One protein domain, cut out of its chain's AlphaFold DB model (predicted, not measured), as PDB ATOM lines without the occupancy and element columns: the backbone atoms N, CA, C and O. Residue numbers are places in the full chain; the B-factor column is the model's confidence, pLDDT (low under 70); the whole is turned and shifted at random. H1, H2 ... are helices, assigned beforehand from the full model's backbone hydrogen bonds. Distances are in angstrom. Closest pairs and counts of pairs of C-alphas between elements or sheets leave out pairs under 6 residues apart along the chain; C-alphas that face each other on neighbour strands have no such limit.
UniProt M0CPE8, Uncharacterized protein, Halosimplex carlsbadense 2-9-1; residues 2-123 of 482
ATOM      1  N   SER A   2     168.257 146.801  93.024       47.19
ATOM      2  CA  SER A   2     169.306 147.787  93.275       47.19
ATOM      3  C   SER A   2     168.786 148.808  94.284       47.19
ATOM      4  O   SER A   2     167.602 149.116  94.283       47.19
ATOM      5  N   HIS A   3     169.654 149.342  95.147       53.25
ATOM      6  CA  HIS A   3     169.267 150.359  96.137       53.25
ATOM      7  C   HIS A   3     168.585 151.596  95.514       53.25
ATOM      8  O   HIS A   3     167.774 152.227  96.177       53.25
ATOM      9  N   THR A   4     168.837 151.882  94.233       59.84
ATOM     10  CA  THR A   4     168.145 152.918  93.448       59.84
ATOM     11  C   THR A   4     166.645 152.683  93.284       59.84
ATOM     12  O   THR A   4     165.896 153.649  93.266       59.84
ATOM     13  N   ASP A   5     166.194 151.429  93.225       67.25
ATOM     14  CA  ASP A   5     164.782 151.108  92.991       67.25
ATOM     15  C   ASP A   5     163.930 151.465  94.229       67.25
ATOM     16  O   ASP A   5     162.755 151.790  94.117       67.25
ATOM     17  N   ILE A   6     164.528 151.430  95.429       60.06
ATOM     18  CA  ILE A   6     163.854 151.755  96.699       60.06
ATOM     19  C   ILE A   6     163.751 153.273  96.894       60.06
ATOM     20  O   ILE A   6     162.732 153.758  97.384       60.06
ATOM     21  N   ASP A   7     164.781 154.019  96.493       68.75
ATOM     22  CA  ASP A   7     164.786 155.480  96.590       68.75
ATOM     23  C   ASP A   7     163.807 156.116  95.584       68.75
ATOM     24  O   ASP A   7     163.105 157.062  95.939       68.75
ATOM     25  N   GLU A   8     163.684 155.553  94.376       70.56
ATOM     26  CA  GLU A   8     162.731 156.001  93.345       70.56
ATOM     27  C   GLU A   8     161.275 155.742  93.770       70.56
ATOM     28  O   GLU A   8     160.445 156.649  93.726       70.56
ATOM     29  N   ILE A   9     160.984 154.559  94.328       67.62
ATOM     30  CA  ILE A   9     159.668 154.257  94.921       67.62
ATOM     31  C   ILE A   9     159.395 155.162  96.137       67.62
ATOM     32  O   ILE A   9     158.262 155.589  96.357       67.62
ATOM     33  N   SER A  10     160.416 155.508  96.930       65.88
ATOM     34  CA  SER A  10     160.246 156.412  98.073       65.88
ATOM     35  C   SER A  10     159.974 157.867  97.670       65.88
ATOM     36  O   SER A  10     159.330 158.573  98.455       65.88
ATOM     37  N   GLU A  11     160.474 158.348  96.528       70.44
ATOM     38  CA  GLU A  11     160.104 159.666  95.990       70.44
ATOM     39  C   GLU A  11     158.695 159.645  95.395       70.44
ATOM     40  O   GLU A  11     157.905 160.538  95.695       70.44
ATOM     41  N   GLU A  12     158.330 158.583  94.676       61.97
ATOM     42  CA  GLU A  12     156.990 158.425  94.098       61.97
ATOM     43  C   GLU A  12     155.903 158.324  95.190       61.97
ATOM     44  O   GLU A  12     154.821 158.900  95.074       61.97
ATOM     45  N   ILE A  13     156.221 157.697  96.332       64.19
ATOM     46  CA  ILE A  13     155.352 157.685  97.519       64.19
ATOM     47  C   ILE A  13     155.242 159.072  98.161       64.19
ATOM     48  O   ILE A  13     154.174 159.409  98.662       64.19
ATOM     49  N   LYS A  14     156.287 159.909  98.149       66.06
ATOM     50  CA  LYS A  14     156.206 161.280  98.693       66.06
ATOM     51  C   LYS A  14     155.370 162.221  97.826       66.06
ATOM     52  O   LYS A  14     154.859 163.203  98.360       66.06
ATOM     53  N   GLU A  15     155.239 161.935  96.534       65.62
ATOM     54  CA  GLU A  15     154.373 162.684  95.614       65.62
ATOM     55  C   GLU A  15     152.913 162.201  95.618       65.62
ATOM     56  O   GLU A  15     152.034 162.896  95.103       65.62
ATOM     57  N   LEU A  16     152.621 161.046  96.227       64.88
ATOM     58  CA  LEU A  16     151.250 160.613  96.479       64.88
ATOM     59  C   LEU A  16     150.587 161.542  97.504       64.88
ATOM     60  O   LEU A  16     151.063 161.705  98.627       64.88
ATOM     61  N   ASP A  17     149.467 162.137  97.093       79.31
ATOM     62  CA  ASP A  17     148.650 163.022  97.921       79.31
ATOM     63  C   ASP A  17     148.294 162.347  99.258       79.31
ATOM     64  O   ASP A  17     148.090 161.128  99.305       79.31
ATOM     65  N   GLN A  18     148.200 163.120 100.348       75.94
ATOM     66  CA  GLN A  18     147.951 162.568 101.694       75.94
ATOM     67  C   GLN A  18     146.704 161.675 101.741       75.94
ATOM     68  O   GLN A  18     146.682 160.686 102.469       75.94
ATOM     69  N   GLU A  19     145.694 161.995 100.935       75.38
ATOM     70  CA  GLU A  19     144.466 161.213 100.792       75.38
ATOM     71  C   GLU A  19     144.730 159.826 100.182       75.38
ATOM     72  O   GLU A  19     144.281 158.820 100.723       75.38
ATOM     73  N   LYS A  20     145.562 159.735  99.136       75.75
ATOM     74  CA  LYS A  20     145.932 158.448  98.523       75.75
ATOM     75  C   LYS A  20     146.849 157.620  99.415       75.75
ATOM     76  O   LYS A  20     146.746 156.399  99.420       75.75
ATOM     77  N   GLN A  21     147.735 158.257 100.183       69.62
ATOM     78  CA  GLN A  21     148.533 157.549 101.189       69.62
ATOM     79  C   GLN A  21     147.648 156.968 102.302       69.62
ATOM     80  O   GLN A  21     147.899 155.853 102.765       69.62
ATOM     81  N   GLN A  22     146.604 157.693 102.718       72.12
ATOM     82  CA  GLN A  22     145.621 157.202 103.687       72.12
ATOM     83  C   GLN A  22     144.778 156.063 103.108       72.12
ATOM     84  O   GLN A  22     144.562 155.069 103.792       72.12
ATOM     85  N   GLU A  23     144.372 156.157 101.843       75.62
ATOM     86  CA  GLU A  23     143.638 155.095 101.150       75.62
ATOM     87  C   GLU A  23     144.489 153.823 101.006       75.62
ATOM     88  O   GLU A  23     144.065 152.752 101.426       75.62
ATOM     89  N   LEU A  24     145.740 153.941 100.544       67.94
ATOM     90  CA  LEU A  24     146.681 152.817 100.442       67.94
ATOM     91  C   LEU A  24     146.981 152.174 101.801       67.94
ATOM     92  O   LEU A  24     147.025 150.949 101.904       67.94
ATOM     93  N   THR A  25     147.181 152.969 102.856       72.81
ATOM     94  CA  THR A  25     147.404 152.411 104.201       72.81
ATOM     95  C   THR A  25     146.149 151.753 104.760       72.81
ATOM     96  O   THR A  25     146.269 150.709 105.403       72.81
ATOM     97  N   LYS A  26     144.961 152.299 104.471       78.56
ATOM     98  CA  LYS A  26     143.679 151.690 104.826       78.56
ATOM     99  C   LYS A  26     143.497 150.344 104.123       78.56
ATOM    100  O   LYS A  26     143.333 149.351 104.823       78.56
ATOM    101  N   THR A  27     143.649 150.272 102.802       76.00
ATOM    102  CA  THR A  27     143.505 149.012 102.051       76.00
ATOM    103  C   THR A  27     144.511 147.958 102.508       76.00
ATOM    104  O   THR A  27     144.133 146.827 102.782       76.00
ATOM    105  N   VAL A  28     145.783 148.326 102.707       78.44
ATOM    106  CA  VAL A  28     146.794 147.384 103.225       78.44
ATOM    107  C   VAL A  28     146.451 146.913 104.643       78.44
ATOM    108  O   VAL A  28     146.729 145.768 104.996       78.44
ATOM    109  N   SER A  29     145.857 147.773 105.477       82.44
ATOM    110  CA  SER A  29     145.412 147.379 106.818       82.44
ATOM    111  C   SER A  29     144.188 146.459 106.791       82.44
ATOM    112  O   SER A  29     144.139 145.516 107.579       82.44
ATOM    113  N   GLU A  30     143.251 146.691 105.869       87.31
ATOM    114  CA  GLU A  30     142.060 145.862 105.661       87.31
ATOM    115  C   GLU A  30     142.443 144.485 105.118       87.31
ATOM    116  O   GLU A  30     142.007 143.482 105.676       87.31
ATOM    117  N   ASP A  31     143.340 144.416 104.133       90.81
ATOM    118  CA  ASP A  31     143.846 143.151 103.589       90.81
ATOM    119  C   ASP A  31     144.596 142.339 104.654       90.81
ATOM    120  O   ASP A  31     144.394 141.129 104.784       90.81
ATOM    121  N   ARG A  32     145.436 142.993 105.472       91.56
ATOM    122  CA  ARG A  32     146.134 142.325 106.586       91.56
ATOM    123  C   ARG A  32     145.158 141.813 107.643       91.56
ATOM    124  O   ARG A  32     145.340 140.704 108.140       91.56
ATOM    125  N   LEU A  33     144.137 142.598 107.990       88.75
ATOM    126  CA  LEU A  33     143.116 142.192 108.955       88.75
ATOM    127  C   LEU A  33     142.259 141.046 108.410       88.75
ATOM    128  O   LEU A  33     142.015 140.080 109.124       88.75
ATOM    129  N   SER A  34     141.850 141.126 107.145       92.69
ATOM    130  CA  SER A  34     141.091 140.076 106.468       92.69
ATOM    131  C   SER A  34     141.875 138.765 106.452       92.69
ATOM    132  O   SER A  34     141.349 137.744 106.891       92.69
ATOM    133  N   LYS A  35     143.165 138.807 106.085       94.94
ATOM    134  CA  LYS A  35     144.034 137.623 106.114       94.94
ATOM    135  C   LYS A  35     144.213 137.062 107.526       94.94
ATOM    136  O   LYS A  35     144.229 135.851 107.704       94.94
ATOM    137  N   TYR A  36     144.329 137.923 108.535       92.94
ATOM    138  CA  TYR A  36     144.400 137.493 109.934       92.94
ATOM    139  C   TYR A  36     143.124 136.762 110.378       92.94
ATOM    140  O   TYR A  36     143.212 135.698 110.986       92.94
ATOM    141  N   LEU A  37     141.946 137.304 110.053       90.94
ATOM    142  CA  LEU A  37     140.664 136.684 110.391       90.94
ATOM    143  C   LEU A  37     140.457 135.351 109.660       90.94
ATOM    144  O   LEU A  37     139.965 134.409 110.273       90.94
ATOM    145  N   GLU A  38     140.885 135.255 108.400       95.06
ATOM    146  CA  GLU A  38     140.885 134.004 107.629       95.06
ATOM    147  C   GLU A  38     141.739 132.929 108.319       95.06
ATOM    148  O   GLU A  38     141.226 131.861 108.638       95.06
ATOM    149  N   LEU A  39     143.004 133.231 108.648       93.81
ATOM    150  CA  LEU A  39     143.902 132.283 109.327       93.81
ATOM    151  C   LEU A  39     143.388 131.884 110.717       93.81
ATOM    152  O   LEU A  39     143.536 130.738 111.142       93.81
ATOM    153  N   ARG A  40     142.762 132.820 111.442       91.88
ATOM    154  CA  ARG A  40     142.141 132.530 112.741       91.88
ATOM    155  C   ARG A  40     140.920 131.616 112.591       91.88
ATOM    156  O   ARG A  40     140.710 130.756 113.445       91.88
ATOM    157  N   GLY A  41     140.146 131.789 111.519       91.06
ATOM    158  CA  GLY A  41     139.064 130.886 111.130       91.06
ATOM    159  C   GLY A  41     139.588 129.485 110.828       91.06
ATOM    160  O   GLY A  41     139.172 128.536 111.477       91.06
ATOM    161  N   GLU A  42     140.596 129.366 109.961       93.38
ATOM    162  CA  GLU A  42     141.219 128.076 109.631       93.38
ATOM    163  C   GLU A  42     141.807 127.362 110.855       93.38
ATOM    164  O   GLU A  42     141.771 126.133 110.943       93.38
ATOM    165  N   PHE A  43     142.360 128.110 111.815       92.69
ATOM    166  CA  PHE A  43     142.812 127.542 113.082       92.69
ATOM    167  C   PHE A  43     141.638 126.989 113.902       92.69
ATOM    168  O   PHE A  43     141.740 125.880 114.426       92.69
ATOM    169  N   ARG A  44     140.517 127.718 113.996       88.56
ATOM    170  CA  ARG A  44     139.297 127.242 114.675       88.56
ATOM    171  C   ARG A  44     138.734 125.996 113.993       88.56
ATOM    172  O   ARG A  44     138.448 125.029 114.692       88.56
ATOM    173  N   ASP A  45     138.664 125.995 112.668       89.50
ATOM    174  CA  ASP A  45     138.195 124.855 111.880       89.50
ATOM    175  C   ASP A  45     139.096 123.634 112.111       89.50
ATOM    176  O   ASP A  45     138.608 122.547 112.399       89.50
ATOM    177  N   ARG A  46     140.428 123.814 112.129       87.62
ATOM    178  CA  ARG A  46     141.381 122.744 112.478       87.62
ATOM    179  C   ARG A  46     141.189 122.222 113.899       87.62
ATOM    180  O   ARG A  46     141.375 121.026 114.132       87.62
ATOM    181  N   LEU A  47     140.861 123.086 114.861       86.44
ATOM    182  CA  LEU A  47     140.534 122.644 116.215       86.44
ATOM    183  C   LEU A  47     139.232 121.836 116.227       86.44
ATOM    184  O   LEU A  47     139.169 120.819 116.914       86.44
ATOM    185  N   GLU A  48     138.218 122.250 115.475       85.38
ATOM    186  CA  GLU A  48     136.928 121.560 115.393       85.38
ATOM    187  C   GLU A  48     137.048 120.203 114.692       85.38
ATOM    188  O   GLU A  48     136.642 119.191 115.259       85.38
ATOM    189  N   ASP A  49     137.734 120.149 113.548       85.44
ATOM    190  CA  ASP A  49     138.027 118.925 112.787       85.44
ATOM    191  C   ASP A  49     138.784 117.872 113.612       85.44
ATOM    192  O   ASP A  49     138.748 116.673 113.321       85.44
ATOM    193  N   ASN A  50     139.499 118.314 114.648       79.31
ATOM    194  CA  ASN A  50     140.264 117.457 115.546       79.31
ATOM    195  C   ASN A  50     139.564 117.172 116.886       79.31
ATOM    196  O   ASN A  50     140.205 116.584 117.769       79.31
ATOM    197  N   ASP A  51     138.292 117.564 117.035       78.81
ATOM    198  CA  ASP A  51     137.496 117.498 118.270       78.81
ATOM    199  C   ASP A  51     138.164 118.224 119.461       78.81
ATOM    200  O   ASP A  51     137.975 117.875 120.630       78.81
ATOM    201  N   LEU A  52     138.983 119.242 119.181       76.81
ATOM    202  CA  LEU A  52     139.747 120.002 120.177       76.81
ATOM    203  C   LEU A  52     138.986 121.215 120.719       76.81
ATOM    204  O   LEU A  52     139.380 121.772 121.739       76.81
ATOM    205  N   THR A  53     137.892 121.622 120.075       70.12
ATOM    206  CA  THR A  53     137.000 122.681 120.578       70.12
ATOM    207  C   THR A  53     136.167 122.212 121.775       70.12
ATOM    208  O   THR A  53     135.820 123.015 122.635       70.12
ATOM    209  N   ASN A  54     135.918 120.901 121.886       59.28
ATOM    210  CA  ASN A  54     135.135 120.263 122.951       59.28
ATOM    211  C   ASN A  54     136.014 119.448 123.919       59.28
ATOM    212  O   ASN A  54     135.687 118.323 124.304       59.28
ATOM    213  N   THR A  55     137.148 119.998 124.352       50.44
ATOM    214  CA  THR A  55     138.006 119.333 125.342       50.44
ATOM    215  C   THR A  55     137.471 119.531 126.759       50.44
ATOM    216  O   THR A  55     138.025 120.289 127.555       50.44
ATOM    217  N   MET A  56     136.403 118.817 127.110       46.81
ATOM    218  CA  MET A  56     136.141 118.527 128.520       46.81
ATOM    219  C   MET A  56     137.286 117.638 129.037       46.81
ATOM    220  O   MET A  56     137.568 116.599 128.431       46.81
ATOM    221  N   PRO A  57     137.992 118.026 130.114       47.62
ATOM    222  CA  PRO A  57     139.134 117.269 130.603       47.62
ATOM    223  C   PRO A  57     138.715 115.852 131.021       47.62
ATOM    224  O   PRO A  57     137.750 115.648 131.755       47.62
ATOM    225  N   ARG A  58     139.474 114.867 130.531       49.91
ATOM    226  CA  ARG A  58     139.243 113.422 130.710       49.91
ATOM    227  C   ARG A  58     139.608 112.916 132.111       49.91
ATOM    228  O   ARG A  58     139.266 111.795 132.463       49.91
ATOM    229  N   GLU A  59     140.310 113.743 132.880       47.72
ATOM    230  CA  GLU A  59     140.650 113.532 134.281       47.72
ATOM    231  C   GLU A  59     140.222 114.769 135.069       47.72
ATOM    232  O   GLU A  59     140.449 115.903 134.641       47.72
ATOM    233  N   GLY A  60     139.582 114.545 136.211       53.75
ATOM    234  CA  GLY A  60     139.022 115.599 137.043       53.75
ATOM    235  C   GLY A  60     137.550 115.355 137.378       53.75
ATOM    236  O   GLY A  60     136.957 114.374 136.925       53.75
ATOM    237  N   PRO A  61     136.935 116.269 138.145       61.03
ATOM    238  CA  PRO A  61     135.622 116.055 138.754       61.03
ATOM    239  C   PRO A  61     134.515 115.730 137.746       61.03
ATOM    240  O   PRO A  61     133.572 115.024 138.074       61.03
ATOM    241  N   VAL A  62     134.635 116.231 136.512       59.88
ATOM    242  CA  VAL A  62     133.660 116.010 135.436       59.88
ATOM    243  C   VAL A  62     133.757 114.596 134.860       59.88
ATOM    244  O   VAL A  62     132.734 113.978 134.570       59.88
ATOM    245  N   ALA A  63     134.969 114.054 134.726       65.94
ATOM    246  CA  ALA A  63     135.168 112.677 134.288       65.94
ATOM    247  C   ALA A  63     134.677 111.686 135.354       65.94
ATOM    248  O   ALA A  63     133.978 110.727 135.021       65.94
ATOM    249  N   ASP A  64     134.961 111.973 136.629       73.88
ATOM    250  CA  ASP A  64     134.447 111.202 137.766       73.88
ATOM    251  C   ASP A  64     132.911 111.259 137.800       73.88
ATOM    252  O   ASP A  64     132.250 110.219 137.822       73.88
ATOM    253  N   TYR A  65     132.326 112.453 137.659       76.00
ATOM    254  CA  TYR A  65     130.877 112.650 137.582       76.00
ATOM    255  C   TYR A  65     130.233 111.864 136.433       76.00
ATOM    256  O   TYR A  65     129.239 111.169 136.635       76.00
ATOM    257  N   CYS A  66     130.814 111.902 135.231       77.00
ATOM    258  CA  CYS A  66     130.274 111.160 134.094       77.00
ATOM    259  C   CYS A  66     130.483 109.646 134.176       77.00
ATOM    260  O   CYS A  66     129.754 108.896 133.522       77.00
ATOM    261  N   SER A  67     131.429 109.184 134.994       76.81
ATOM    262  CA  SER A  67     131.563 107.764 135.323       76.81
ATOM    263  C   SER A  67     130.472 107.289 136.292       76.81
ATOM    264  O   SER A  67     129.987 106.163 136.163       76.81
ATOM    265  N   GLU A  68     130.026 108.157 137.207       86.19
ATOM    266  CA  GLU A  68     128.950 107.880 138.168       86.19
ATOM    267  C   GLU A  68     127.546 108.088 137.573       86.19
ATOM    268  O   GLU A  68     126.591 107.418 137.979       86.19
ATOM    269  N   HIS A  69     127.416 108.963 136.570       83.19
ATOM    270  CA  HIS A  69     126.146 109.343 135.945       83.19
ATOM    271  C   HIS A  69     126.149 109.153 134.413       83.19
ATOM    272  O   HIS A  69     125.953 110.112 133.663       83.19
ATOM    273  N   PRO A  70     126.298 107.912 133.907       77.62
ATOM    274  CA  PRO A  70     126.397 107.644 132.467       77.62
ATOM    275  C   PRO A  70     125.118 107.984 131.685       77.62
ATOM    276  O   PRO A  70     125.153 108.160 130.469       77.62
ATOM    277  N   ASP A  71     123.975 108.074 132.370       86.25
ATOM    278  CA  ASP A  71     122.690 108.382 131.750       86.25
ATOM    279  C   ASP A  71     122.391 109.875 131.604       86.25
ATOM    280  O   ASP A  71     121.412 110.218 130.924       86.25
ATOM    281  N   ASP A  72     123.214 110.739 132.203       82.50
ATOM    282  CA  ASP A  72     123.043 112.184 132.140       82.50
ATOM    283  C   ASP A  72     123.183 112.682 130.682       82.50
ATOM    284  O   ASP A  72     124.109 112.265 129.973       82.50
ATOM    285  N   PRO A  73     122.282 113.556 130.185       71.00
ATOM    286  CA  PRO A  73     122.356 114.120 128.833       71.00
ATOM    287  C   PRO A  73     123.699 114.779 128.495       71.00
ATOM    288  O   PRO A  73     124.075 114.856 127.322       71.00
ATOM    289  N   LEU A  74     124.414 115.270 129.508       64.31
ATOM    290  CA  LEU A  74     125.742 115.855 129.374       64.31
ATOM    291  C   LEU A  74     126.788 114.769 129.086       64.31
ATOM    292  O   LEU A  74     127.553 114.868 128.131       64.31
ATOM    293  N   CYS A  75     126.742 113.670 129.836       76.88
ATOM    294  CA  CYS A  75     127.665 112.547 129.692       76.88
ATOM    295  C   CYS A  75     127.380 111.704 128.440       76.88
ATOM    296  O   CYS A  75     128.305 111.173 127.826       76.88
ATOM    297  N   LYS A  76     126.123 111.658 127.982       71.88
ATOM    298  CA  LYS A  76     125.742 111.061 126.690       71.88
ATOM    299  C   LYS A  76     126.303 111.823 125.492       71.88
ATOM    300  O   LYS A  76     126.699 111.189 124.518       71.88
ATOM    301  N   ARG A  77     126.379 113.158 125.567       60.62
ATOM    302  CA  ARG A  77     127.047 113.978 124.540       60.62
ATOM    303  C   ARG A  77     128.546 113.691 124.486       60.62
ATOM    304  O   ARG A  77     129.085 113.538 123.400       60.62
ATOM    305  N   VAL A  78     129.174 113.512 125.647       60.62
ATOM    306  CA  VAL A  78     130.603 113.176 125.766       60.62
ATOM    307  C   VAL A  78     130.917 111.739 125.318       60.62
ATOM    308  O   VAL A  78     131.977 111.486 124.762       60.62
ATOM    309  N   GLN A  79     130.015 110.776 125.529       59.59
ATOM    310  CA  GLN A  79     130.200 109.396 125.050       59.59
ATOM    311  C   GLN A  79     129.946 109.228 123.543       59.59
ATOM    312  O   GLN A  79     130.432 108.261 122.951       59.59
ATOM    313  N   GLY A  80     129.177 110.133 122.928       58.25
ATOM    314  CA  GLY A  80     128.828 110.092 121.505       58.25
ATOM    315  C   GLY A  80     129.970 110.483 120.562       58.25
ATOM    316  O   GLY A  80     129.983 110.035 119.416       58.25
ATOM    317  N   SER A  81     130.949 111.255 121.036       53.72
ATOM    318  CA  SER A  81     132.165 111.613 120.299       53.72
ATOM    319  C   SER A  81     133.197 110.481 120.398       53.72
ATOM    320  O   SER A  81     134.020 110.405 121.309       53.72
ATOM    321  N   SER A  82     133.113 109.525 119.469       44.56
ATOM    322  CA  SER A  82     134.098 108.448 119.295       44.56
ATOM    323  C   SER A  82     134.862 108.594 117.975       44.56
ATOM    324  O   SER A  82     134.240 108.911 116.964       44.56
ATOM    325  N   PRO A  83     136.163 108.235 117.935       46.47
ATOM    326  CA  PRO A  83     136.911 107.545 118.987       46.47
ATOM    327  C   PRO A  83     137.585 108.514 119.978       46.47
ATOM    328  O   PRO A  83     138.093 109.560 119.583       46.47
ATOM    329  N   PRO A  84     137.672 108.152 121.268       52.66
ATOM    330  CA  PRO A  84     138.187 109.058 122.283       52.66
ATOM    331  C   PRO A  84     139.726 109.121 122.250       52.66
ATOM    332  O   PRO A  84     140.407 108.254 122.817       52.66
ATOM    333  N   ARG A  85     140.278 110.164 121.616       57.81
ATOM    334  CA  ARG A  85     141.720 110.494 121.611       57.81
ATOM    335  C   ARG A  85     142.257 110.610 123.037       57.81
ATOM    336  O   ARG A  85     141.571 111.138 123.917       57.81
ATOM    337  N   THR A  86     143.444 110.062 123.316       64.06
ATOM    338  CA  THR A  86     144.051 110.235 124.649       64.06
ATOM    339  C   THR A  86     144.273 111.725 124.905       64.06
ATOM    340  O   THR A  86     144.483 112.480 123.962       64.06
ATOM    341  N   VAL A  87     144.211 112.170 126.168       63.62
ATOM    342  CA  VAL A  87     144.479 113.585 126.511       63.62
ATOM    343  C   VAL A  87     145.842 114.022 125.971       63.62
ATOM    344  O   VAL A  87     146.043 115.170 125.591       63.62
ATOM    345  N   GLN A  88     146.785 113.083 125.907       69.06
ATOM    346  CA  GLN A  88     148.096 113.311 125.332       69.06
ATOM    347  C   GLN A  88     148.024 113.564 123.818       69.06
ATOM    348  O   GLN A  88     148.583 114.562 123.371       69.06
ATOM    349  N   ASP A  89     147.274 112.753 123.066       73.94
ATOM    350  CA  ASP A  89     147.078 112.945 121.619       73.94
ATOM    351  C   ASP A  89     146.324 114.249 121.313       73.94
ATOM    352  O   ASP A  89     146.659 114.950 120.364       73.94
ATOM    353  N   SER A  90     145.320 114.614 122.121       74.38
ATOM    354  CA  SER A  90     144.583 115.870 121.934       74.38
ATOM    355  C   SER A  90     145.454 117.091 122.237       74.38
ATOM    356  O   SER A  90     145.408 118.087 121.521       74.38
ATOM    357  N   MET A  91     146.295 117.013 123.273       74.25
ATOM    358  CA  MET A  91     147.252 118.075 123.592       74.25
ATOM    359  C   MET A  91     148.359 118.190 122.540       74.25
ATOM    360  O   MET A  91     148.845 119.294 122.295       74.25
ATOM    361  N   GLU A  92     148.774 117.079 121.930       82.44
ATOM    362  CA  GLU A  92     149.726 117.076 120.816       82.44
ATOM    363  C   GLU A  92     149.106 117.709 119.565       82.44
ATOM    364  O   GLU A  92     149.679 118.663 119.044       82.44
ATOM    365  N   ALA A  93     147.891 117.301 119.184       83.50
ATOM    366  CA  ALA A  93     147.160 117.879 118.055       83.50
ATOM    367  C   ALA A  93     146.874 119.381 118.240       83.50
ATOM    368  O   ALA A  93     147.023 120.165 117.307       83.50
ATOM    369  N   TYR A  94     146.537 119.819 119.459       84.56
ATOM    370  CA  TYR A  94     146.379 121.245 119.764       84.56
ATOM    371  C   TYR A  94     147.692 122.016 119.597       84.56
ATOM    372  O   TYR A  94     147.715 123.112 119.036       84.56
ATOM    373  N   ARG A  95     148.804 121.462 120.097       85.75
ATOM    374  CA  ARG A  95     150.124 122.096 119.970       85.75
ATOM    375  C   ARG A  95     150.565 122.187 118.518       85.75
ATOM    376  O   ARG A  95     151.153 123.203 118.162       85.75
ATOM    377  N   GLU A  96     150.288 121.161 117.721       93.25
ATOM    378  CA  GLU A  96     150.561 121.132 116.286       93.25
ATOM    379  C   GLU A  96     149.740 122.198 115.551       93.25
ATOM    380  O   GLU A  96     150.330 123.093 114.952       93.25
ATOM    381  N   ALA A  97     148.413 122.212 115.726       88.94
ATOM    382  CA  ALA A  97     147.538 123.221 115.120       88.94
ATOM    383  C   ALA A  97     147.944 124.652 115.512       88.94
ATOM    384  O   ALA A  97     147.963 125.563 114.686       88.94
ATOM    385  N   ARG A  98     148.323 124.862 116.779       90.38
ATOM    386  CA  ARG A  98     148.792 126.170 117.256       90.38
ATOM    387  C   ARG A  98     150.163 126.536 116.687       90.38
ATOM    388  O   ARG A  98     150.425 127.716 116.475       90.38
ATOM    389  N   ALA A  99     151.054 125.568 116.486       93.38
ATOM    390  CA  ALA A  99     152.353 125.816 115.870       93.38
ATOM    391  C   ALA A  99     152.190 126.234 114.405       93.38
ATOM    392  O   ALA A  99     152.759 127.251 114.017       93.38
ATOM    393  N   GLU A 100     151.350 125.524 113.645       94.75
ATOM    394  CA  GLU A 100     151.025 125.868 112.257       94.75
ATOM    395  C   GLU A 100     150.412 127.269 112.148       94.75
ATOM    396  O   GLU A 100     150.919 128.095 111.393       94.75
ATOM    397  N   TYR A 101     149.410 127.587 112.974       94.88
ATOM    398  CA  TYR A 101     148.812 128.927 113.019       94.88
ATOM    399  C   TYR A 101     149.857 130.023 113.288       94.88
ATOM    400  O   TYR A 101     149.906 131.043 112.602       94.88
ATOM    401  N   MET A 102     150.750 129.814 114.262       94.00
ATOM    402  CA  MET A 102     151.800 130.791 114.583       94.00
ATOM    403  C   MET A 102     152.848 130.932 113.473       94.00
ATOM    404  O   MET A 102     153.430 132.012 113.321       94.00
ATOM    405  N   ASP A 103     153.116 129.866 112.724       96.31
ATOM    406  CA  ASP A 103     154.011 129.895 111.570       96.31
ATOM    407  C   ASP A 103     153.352 130.629 110.392       96.31
ATOM    408  O   ASP A 103     153.975 131.534 109.834       96.31
ATOM    409  N   GLU A 104     152.073 130.382 110.106       95.88
ATOM    410  CA  GLU A 104     151.297 131.100 109.083       95.88
ATOM    411  C   GLU A 104     151.174 132.598 109.405       95.88
ATOM    412  O   GLU A 104     151.398 133.454 108.540       95.88
ATOM    413  N   LEU A 105     150.914 132.955 110.666       94.94
ATOM    414  CA  LEU A 105     150.938 134.351 111.110       94.94
ATOM    415  C   LEU A 105     152.318 134.991 110.923       94.94
ATOM    416  O   LEU A 105     152.413 136.173 110.577       94.94
ATOM    417  N   ARG A 106     153.404 134.241 111.155       96.06
ATOM    418  CA  ARG A 106     154.773 134.737 110.958       96.06
ATOM    419  C   ARG A 106     155.069 134.961 109.481       96.06
ATOM    420  O   ARG A 106     155.609 136.011 109.141       96.06
ATOM    421  N   GLU A 107     154.709 134.014 108.623       96.56
ATOM    422  CA  GLU A 107     154.911 134.098 107.173       96.56
ATOM    423  C   GLU A 107     154.162 135.286 106.556       96.56
ATOM    424  O   GLU A 107     154.688 135.953 105.664       96.56
ATOM    425  N   ASN A 108     152.986 135.622 107.093       94.56
ATOM    426  CA  ASN A 108     152.172 136.744 106.625       94.56
ATOM    427  C   ASN A 108     152.476 138.084 107.334       94.56
ATOM    428  O   ASN A 108     151.833 139.092 107.041       94.56
ATOM    429  N   ASN A 109     153.461 138.138 108.242       94.38
ATOM    430  CA  ASN A 109     153.747 139.305 109.093       94.38
ATOM    431  C   ASN A 109     152.507 139.808 109.862       94.38
ATOM    432  O   ASN A 109     152.243 141.011 109.901       94.38
ATOM    433  N   LEU A 110     151.733 138.897 110.453       95.75
ATOM    434  CA  LEU A 110     150.503 139.182 111.209       95.75
ATOM    435  C   LEU A 110     150.651 138.911 112.716       95.75
ATOM    436  O   LEU A 110     149.688 139.033 113.470       95.75
ATOM    437  N   LEU A 111     151.859 138.576 113.185       92.75
ATOM    438  CA  LEU A 111     152.143 138.351 114.611       92.75
ATOM    439  C   LEU A 111     151.855 139.579 115.490       92.75
ATOM    440  O   LEU A 111     151.561 139.436 116.672       92.75
ATOM    441  N   ASP A 112     151.947 140.788 114.933       90.81
ATOM    442  CA  ASP A 112     151.582 142.033 115.611       90.81
ATOM    443  C   ASP A 112     150.069 142.161 115.827       90.81
ATOM    444  O   ASP A 112     149.649 142.740 116.829       90.81
ATOM    445  N   LEU A 113     149.258 141.618 114.914       88.62
ATOM    446  CA  LEU A 113     147.806 141.554 115.065       88.62
ATOM    447  C   LEU A 113     147.416 140.503 116.102       88.62
ATOM    448  O   LEU A 113     146.613 140.816 116.971       88.62
ATOM    449  N   GLU A 114     148.049 139.330 116.109       89.75
ATOM    450  CA  GLU A 114     147.851 138.329 117.172       89.75
ATOM    451  C   GLU A 114     148.258 138.880 118.548       89.75
ATOM    452  O   GLU A 114     147.528 138.732 119.520       89.75
ATOM    453  N   ALA A 115     149.375 139.607 118.653       85.88
ATOM    454  CA  ALA A 115     149.772 140.252 119.907       85.88
ATOM    455  C   ALA A 115     148.831 141.396 120.326       85.88
ATOM    456  O   ALA A 115     148.782 141.762 121.493       85.88
ATOM    457  N   ARG A 116     148.086 142.001 119.396       82.50
ATOM    458  CA  ARG A 116     147.097 143.038 119.720       82.50
ATOM    459  C   ARG A 116     145.747 142.443 120.079       82.50
ATOM    460  O   ARG A 116     145.171 142.852 121.075       82.50
ATOM    461  N   PHE A 117     145.254 141.501 119.287       79.62
ATOM    462  CA  PHE A 117     143.918 140.933 119.432       79.62
ATOM    463  C   PHE A 117     143.894 139.712 120.346       79.62
ATOM    464  O   PHE A 117     142.958 139.579 121.112       79.62
ATOM    465  N   GLY A 118     144.928 138.873 120.332       67.50
ATOM    466  CA  GLY A 118     145.067 137.743 121.255       67.50
ATOM    467  C   GLY A 118     145.533 138.143 122.660       67.50
ATOM    468  O   GLY A 118     145.421 137.351 123.590       67.50
ATOM    469  N   GLN A 119     146.055 139.365 122.841       51.66
ATOM    470  CA  GLN A 119     146.538 139.878 124.134       51.66
ATOM    471  C   GLN A 119     145.640 140.971 124.735       51.66
ATOM    472  O   GLN A 119     145.662 141.168 125.952       51.66
ATOM    473  N   ALA A 120     144.794 141.626 123.925       44.88
ATOM    474  CA  ALA A 120     143.714 142.487 124.422       44.88
ATOM    475  C   ALA A 120     142.722 141.737 125.338       44.88
ATOM    476  O   ALA A 120     141.978 142.374 126.076       44.88
ATOM    477  N   ASP A 121     142.782 140.407 125.374       42.50
ATOM    478  CA  ASP A 121     142.033 139.565 126.306       42.50
ATOM    479  C   ASP A 121     142.720 139.340 127.666       42.50
ATOM    480  O   ASP A 121     142.063 138.931 128.624       42.50
ATOM    481  N   ALA A 122     144.017 139.645 127.806       43.22
ATOM    482  CA  ALA A 122     144.763 139.466 129.059       43.22
ATOM    483  C   ALA A 122     144.998 140.778 129.836       43.22
ATOM    484  O   ALA A 122     145.047 140.754 131.065       43.22
ATOM    485  N   ASP A 123     145.116 141.921 129.149       37.28
ATOM    486  CA  ASP A 123     145.589 143.184 129.750       37.28
ATOM    487  C   ASP A 123     144.498 144.240 130.035       37.28
ATOM    488  O   ASP A 123     144.799 145.329 130.532       37.28
TER     489      ASP A 123
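This is residues 2 to 123 of the 482 residues of an uncharacterized protein of Halosimplex carlsbadense 2-9-1 (UniProt M0CPE8). Long helix H2 is the shaft of a rod, with H5 folded back beside its later part; H1 makes a corner at one end, H3 and H4 a small head at the other, and short H6 turns across H2. The 122 printed residues hold six named helices, H1 to H6 in order: all helix, extended, radius of gyration of the C-alphas 23.1 A, spans 74 by 29 by 26 A.

Find C-alpha 3 at (169.267, 150.359, 96.137), where H1, residues 3 to 15, begins. Next come H2, 18 to 49, 46.1 A long; H3, 61 to 68; H4, 73 to 80; H5, 87 to 107, 30.1 A; and H6, 111 to 117, ending at (143.918, 140.933, 119.432).

Look at Phe 43 and Tyr 101: their C-alphas, 6.2 A apart, are the closest where residues 36 to 47 of H2 touch H5, opposite ways at a shallow tilt of 17 degrees. Each O i to N i+4 pair is within hydrogen-bond range in H2 to H6, and 8 of 9 in H1.

The printed part has no cut; the H2 to H3 link is long. Confidence is under 70 in 44 residues.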